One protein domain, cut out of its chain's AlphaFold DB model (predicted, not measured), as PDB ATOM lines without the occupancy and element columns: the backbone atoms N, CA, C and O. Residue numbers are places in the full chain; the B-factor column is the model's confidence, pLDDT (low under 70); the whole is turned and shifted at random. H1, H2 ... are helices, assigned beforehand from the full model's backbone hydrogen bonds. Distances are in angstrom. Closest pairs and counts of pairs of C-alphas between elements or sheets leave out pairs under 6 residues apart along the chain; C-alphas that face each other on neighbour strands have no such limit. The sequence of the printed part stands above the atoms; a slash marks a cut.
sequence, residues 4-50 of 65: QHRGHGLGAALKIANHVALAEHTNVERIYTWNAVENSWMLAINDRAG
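What this domain is: This is residues 4 to 50 of the 65 residues of an uncharacterized protein of Brevibacterium marinum (UniProt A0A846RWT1). One long helix, H1, has the shorter H2 packed steeply on the early part of its length, while a long loop, residues 26 to 39, leads from the far end of H1 back to H2. The far part of H1 and the start of that loop, residues 20 to 30, stand free. The 47 printed residues hold two named helices, H1 then H2, and no named strand: all helix. The whole is loose, with a radius of gyration of the C-alphas of 12.0 A, and spans 32 by 24 by 13 A.

Where its parts are: H1, residues 10 to 25, is 22.8 A long and begins with C-alpha 10 at (136.081, 129.141, 96.140). H2, residues 40 to 48, is 12.4 A long and ends with C-alpha 48 at (135.427, 122.134, 87.953).

How they stand to each other: H1 touches H2 with residues 11 to 15 alone; their closest C-alphas, those of Ala 12 and Ile 45, are 5.1 A apart. They run the same way at a steep tilt of 47 degrees. In H2 every O i to N i+4 pair is within hydrogen-bond range, in H1 11 of 12.

The domain as a whole: The C-alphas farthest apart, those of Gln 4 and Asn 27, are 36.0 A apart. The link from H1 to H2 is long, 14 residues. The printed part has no cut, and no printed residue is under 70 in pLDDT.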
ATOM      1  N   GLN A   4     144.566 136.513  99.293       90.38
ATOM      2  CA  GLN A   4     144.458 135.672 100.491       90.38
ATOM      3  C   GLN A   4     143.453 134.522 100.350       90.38
ATOM      4  O   GLN A   4     143.579 133.514 101.031       90.38
ATOM      5  N   HIS A   5     142.465 134.640  99.460       87.88
ATOM      6  CA  HIS A   5     141.430 133.619  99.289       87.88
ATOM      7  C   HIS A   5     141.688 132.681  98.099       87.88
ATOM      8  O   HIS A   5     140.872 131.799  97.824       87.88
ATOM      9  N   ARG A   6     142.801 132.849  97.371       88.38
ATOM     10  CA  ARG A   6     143.190 131.926  96.290       88.38
ATOM     11  C   ARG A   6     143.634 130.576  96.867       88.38
ATOM     12  O   ARG A   6     144.053 130.499  98.009       88.38
ATOM     13  N   GLY A   7     143.537 129.515  96.066       89.25
ATOM     14  CA  GLY A   7     143.914 128.152  96.472       89.25
ATOM     15  C   GLY A   7     142.800 127.356  97.162       89.25
ATOM     16  O   GLY A   7     142.787 126.139  97.059       89.25
ATOM     17  N   HIS A   8     141.796 128.016  97.744       92.88
ATOM     18  CA  HIS A   8     140.709 127.356  98.487       92.88
ATOM     19  C   HIS A   8     139.532 126.863  97.623       92.88
ATOM     20  O   HIS A   8     138.445 126.622  98.135       92.88
ATOM     21  N   GLY A   9     139.680 126.800  96.297       93.44
ATOM     22  CA  GLY A   9     138.617 126.311  95.400       93.44
ATOM     23  C   GLY A   9     137.344 127.175  95.315       93.44
ATOM     24  O   GLY A   9     136.422 126.820  94.583       93.44
ATOM     25  N   LEU A  10     137.299 128.331  95.987       95.75
ATOM     26  CA  LEU A  10     136.081 129.141  96.140       95.75
ATOM     27  C   LEU A  10     135.450 129.593  94.817       95.75
ATOM     28  O   LEU A  10     134.243 129.783  94.758       95.75
ATOM     29  N   GLY A  11     136.237 129.752  93.748       95.56
ATOM     30  CA  GLY A  11     135.709 130.144  92.440       95.56
ATOM     31  C   GLY A  11     134.740 129.114  91.846       95.56
ATOM     32  O   GLY A  11     133.691 129.493  91.333       95.56
ATOM     33  N   ALA A  12     135.067 127.822  91.949       97.00
ATOM     34  CA  ALA A  12     134.198 126.751  91.459       97.00
ATOM     35  C   ALA A  12     133.001 126.553  92.399       97.00
ATOM     36  O   ALA A  12     131.865 126.504  91.936       97.00
ATOM     37  N   ALA A  13     133.245 126.545  93.716       97.62
ATOM     38  CA  ALA A  13     132.188 126.427  94.722       97.62
ATOM     39  C   ALA A  13     131.125 127.529  94.574       97.62
ATOM     40  O   ALA A  13     129.930 127.247  94.607       97.62
ATOM     41  N   LEU A  14     131.553 128.771  94.329       97.19
ATOM     42  CA  LEU A  14     130.644 129.891  94.100       97.19
ATOM     43  C   LEU A  14     129.791 129.703  92.838       97.19
ATOM     44  O   LEU A  14     128.594 129.977  92.868       97.19
ATOM     45  N   LYS A  15     130.380 129.231  91.732       97.69
ATOM     46  CA  LYS A  15     129.633 128.971  90.488       97.69
ATOM     47  C   LYS A  15     128.584 127.877  90.676       97.69
ATOM     48  O   LYS A  15     127.450 128.068  90.256       97.69
ATOM     49  N   ILE A  16     128.937 126.791  91.361       97.88
ATOM     50  CA  ILE A  16     128.008 125.697  91.675       97.88
ATOM     51  C   ILE A  16     126.851 126.207  92.542       97.88
ATOM     52  O   ILE A  16     125.693 125.979  92.203       97.88
ATOM     53  N   ALA A  17     127.146 126.954  93.611       97.94
ATOM     54  CA  ALA A  17     126.112 127.543  94.464       97.94
ATOM     55  C   ALA A  17     125.176 128.471  93.669       97.94
ATOM     56  O   ALA A  17     123.961 128.431  93.847       97.94
ATOM     57  N   ASN A  18     125.726 129.250  92.735       96.75
ATOM     58  CA  ASN A  18     124.936 130.095  91.848       96.75
ATOM     59  C   ASN A  18     124.045 129.285  90.885       96.75
ATOM     60  O   ASN A  18     122.935 129.714  90.593       96.75
ATOM     61  N   HIS A  19     124.486 128.119  90.400       95.88
ATOM     62  CA  HIS A  19     123.647 127.240  89.574       95.88
ATOM     63  C   HIS A  19     122.459 126.676  90.347       95.88
ATOM     64  O   HIS A  19     121.347 126.690  89.827       95.88
ATOM     65  N   VAL A  20     122.688 126.241  91.588       95.81
ATOM     66  CA  VAL A  20     121.619 125.766  92.477       95.81
ATOM     67  C   VAL A  20     120.605 126.882  92.718       95.81
ATOM     68  O   VAL A  20     119.425 126.698  92.443       95.81
ATOM     69  N   ALA A  21     121.072 128.068  93.113       96.69
ATOM     70  CA  ALA A  21     120.194 129.213  93.347       96.69
ATOM     71  C   ALA A  21     119.427 129.637  92.079       96.69
ATOM     72  O   ALA A  21     118.252 129.985  92.147       96.69
ATOM     73  N   LEU A  22     120.058 129.591  90.901       96.69
ATOM     74  CA  LEU A  22     119.391 129.928  89.641       96.69
ATOM     75  C   LEU A  22     118.278 128.931  89.284       96.69
ATOM     76  O   LEU A  22     117.234 129.347  88.776       96.69
ATOM     77  N   ALA A  23     118.487 127.642  89.555       95.88
ATOM     78  CA  ALA A  23     117.506 126.591  89.294       95.88
ATOM     79  C   ALA A  23     116.254 126.713  90.180       95.88
ATOM     80  O   ALA A  23     115.174 126.297  89.777       95.88
ATOM     81  N   GLU A  24     116.370 127.330  91.360       97.25
ATOM     82  CA  GLU A  24     115.222 127.607  92.236       97.25
ATOM     83  C   GLU A  24     114.294 128.697  91.675       97.25
ATOM     84  O   GLU A  24     113.112 128.737  92.005       97.25
ATOM     85  N   HIS A  25     114.818 129.585  90.824       96.50
ATOM     86  CA  HIS A  25     114.104 130.780  90.364       96.50
ATOM     87  C   HIS A  25     113.779 130.757  88.866       96.50
ATOM     88  O   HIS A  25     113.040 131.619  88.386       96.50
ATOM     89  N   THR A  26     114.343 129.817  88.098       96.38
ATOM     90  CA  THR A  26     114.213 129.779  86.636       96.38
ATOM     91  C   THR A  26     114.266 128.353  86.085       96.38
ATOM     92  O   THR A  26     114.968 127.501  86.618       96.38
ATOM     93  N   ASN A  27     113.605 128.122  84.945       95.56
ATOM     94  CA  ASN A  27     113.617 126.836  84.228       95.56
ATOM     95  C   ASN A  27     114.626 126.824  83.065       95.56
ATOM     96  O   ASN A  27     114.365 126.241  82.013       95.56
ATOM     97  N   VAL A  28     115.747 127.539  83.191       96.31
ATOM     98  CA  VAL A  28     116.744 127.579  82.114       96.31
ATOM     99  C   VAL A  28     117.428 126.221  81.967       96.31
ATOM    100  O   VAL A  28     117.920 125.646  82.932       96.31
ATOM    101  N   GLU A  29     117.502 125.720  80.738       94.38
ATOM    102  CA  GLU A  29     118.121 124.416  80.463       94.38
ATOM    103  C   GLU A  29     119.638 124.503  80.255       94.38
ATOM    104  O   GLU A  29     120.349 123.508  80.387       94.38
ATOM    105  N   ARG A  30     120.145 125.676  79.851       95.06
ATOM    106  CA  ARG A  30     121.552 125.866  79.478       95.06
ATOM    107  C   ARG A  30     122.068 127.218  79.935       95.06
ATOM    108  O   ARG A  30     121.418 128.242  79.739       95.06
ATOM    109  N   ILE A  31     123.284 127.214  80.470       95.50
ATOM    110  CA  ILE A  31     124.007 128.411  80.893       95.50
ATOM    111  C   ILE A  31     125.297 128.472  80.087       95.50
ATOM    112  O   ILE A  31     126.108 127.548  80.123       95.50
ATOM    113  N   TYR A  32     125.490 129.576  79.377       95.88
ATOM    114  CA  TYR A  32     126.710 129.838  78.624       95.88
ATOM    115  C   TYR A  32     127.569 130.865  79.355       95.88
ATOM    116  O   TYR A  32     127.071 131.771  80.024       95.88
ATOM    117  N   THR A  33     128.883 130.721  79.225       96.12
ATOM    118  CA  THR A  33     129.861 131.682  79.729       96.12
ATOM    119  C   THR A  33     131.034 131.762  78.759       96.12
ATOM    120  O   THR A  33     131.302 130.813  78.023       96.12
ATOM    121  N   TRP A  34     131.738 132.891  78.758       96.12
ATOM    122  CA  TRP A  34     132.869 133.147  77.872       96.12
ATOM    123  C   TRP A  34     134.063 133.613  78.689       96.12
ATOM    124  O   TRP A  34     133.917 134.377  79.643       96.12
ATOM    125  N   ASN A  35     135.252 133.158  78.306       96.06
ATOM    126  CA  ASN A  35     136.515 133.548  78.919       96.06
ATOM    127  C   ASN A  35     137.542 133.752  77.809       96.06
ATOM    128  O   ASN A  35     137.458 133.096  76.772       96.06
ATOM    129  N   ALA A  36     138.524 134.623  78.044       96.44
ATOM    130  CA  ALA A  36     139.726 134.651  77.218       96.44
ATOM    131  C   ALA A  36     140.402 133.276  77.277       96.44
ATOM    132  O   ALA A  36     140.518 132.705  78.369       96.44
ATOM    133  N   VAL A  37     140.833 132.738  76.136       94.75
ATOM    134  CA  VAL A  37     141.383 131.376  76.114       94.75
ATOM    135  C   VAL A  37     142.724 131.282  76.838       94.75
ATOM    136  O   VAL A  37     143.073 130.262  77.423       94.75
ATOM    137  N   GLU A  38     143.459 132.384  76.880       96.69
ATOM    138  CA  GLU A  38     144.736 132.478  77.571       96.69
ATOM    139  C   GLU A  38     144.554 132.431  79.099       96.69
ATOM    140  O   GLU A  38     145.512 132.219  79.845       96.69
ATOM    141  N   ASN A  39     143.321 132.596  79.600       96.62
ATOM    142  CA  ASN A  39     143.005 132.552  81.025       96.62
ATOM    143  C   ASN A  39     142.776 131.115  81.517       96.62
ATOM    144  O   ASN A  39     141.671 130.734  81.919       96.62
ATOM    145  N   SER A  40     143.854 130.331  81.542       95.62
ATOM    146  CA  SER A  40     143.854 128.935  82.003       95.62
ATOM    147  C   SER A  40     143.257 128.743  83.403       95.62
ATOM    148  O   SER A  40     142.572 127.754  83.656       95.62
ATOM    149  N   TRP A  41     143.442 129.709  84.309       94.62
ATOM    150  CA  TRP A  41     142.866 129.665  85.655       94.62
ATOM    151  C   TRP A  41     141.338 129.678  85.644       94.62
ATOM    152  O   TRP A  41     140.715 128.940  86.407       94.62
ATOM    153  N   MET A  42     140.724 130.516  84.805       96.69
ATOM    154  CA  MET A  42     139.267 130.596  84.729       96.69
ATOM    155  C   MET A  42     138.666 129.417  83.968       96.69
ATOM    156  O   MET A  42     137.594 128.951  84.349       96.69
ATOM    157  N   LEU A  43     139.376 128.897  82.960       96.56
ATOM    158  CA  LEU A  43     139.005 127.644  82.295       96.56
ATOM    159  C   LEU A  43     138.936 126.498  83.314       96.56
ATOM    160  O   LEU A  43     137.871 125.923  83.500       96.56
ATOM    161  N   ALA A  44     139.994 126.295  84.107       96.25
ATOM    162  CA  ALA A  44     140.018 125.252  85.136       96.25
ATOM    163  C   ALA A  44     138.928 125.421  86.216       96.25
ATOM    164  O   ALA A  44     138.437 124.440  86.776       96.25
ATOM    165  N   ILE A  45     138.546 126.660  86.546       97.31
ATOM    166  CA  ILE A  45     137.426 126.931  87.462       97.31
ATOM    167  C   ILE A  45     136.089 126.519  86.834       97.31
ATOM    168  O   ILE A  45     135.255 125.945  87.533       97.31
ATOM    169  N   ASN A  46     135.873 126.816  85.551       97.81
ATOM    170  CA  ASN A  46     134.640 126.459  84.847       97.81
ATOM    171  C   ASN A  46     134.529 124.947  84.633       97.81
ATOM    172  O   ASN A  46     133.459 124.402  84.893       97.81
ATOM    173  N   ASP A  47     135.626 124.271  84.286       97.19
ATOM    174  CA  ASP A  47     135.658 122.809  84.158       97.19
ATOM    175  C   ASP A  47     135.248 122.143  85.481       97.19
ATOM    176  O   ASP A  47     134.376 121.278  85.521       97.19
ATOM    177  N   ARG A  48     135.801 122.616  86.608       97.31
ATOM    178  CA  ARG A  48     135.427 122.134  87.953       97.31
ATOM    179  C   ARG A  48     133.985 122.448  88.341       97.31
ATOM    180  O   ARG A  48     133.428 121.750  89.180       97.31
ATOM    181  N   ALA A  49     133.409 123.509  87.786       97.44
ATOM    182  CA  ALA A  49     132.015 123.873  88.011       97.44
ATOM    183  C   ALA A  49     131.043 123.118  87.082       97.44
ATOM    184  O   ALA A  49     129.837 123.313  87.207       97.44
ATOM    185  N   GLY A  50     131.543 122.258  86.185       97.44
ATOM    186  CA  GLY A  50     130.729 121.427  85.292       97.44
ATOM    187  C   GLY A  50     130.429 122.050  83.927       97.44
ATOM    188  O   GLY A  50     129.609 121.515  83.185       97.44
TER     189      GLY A  50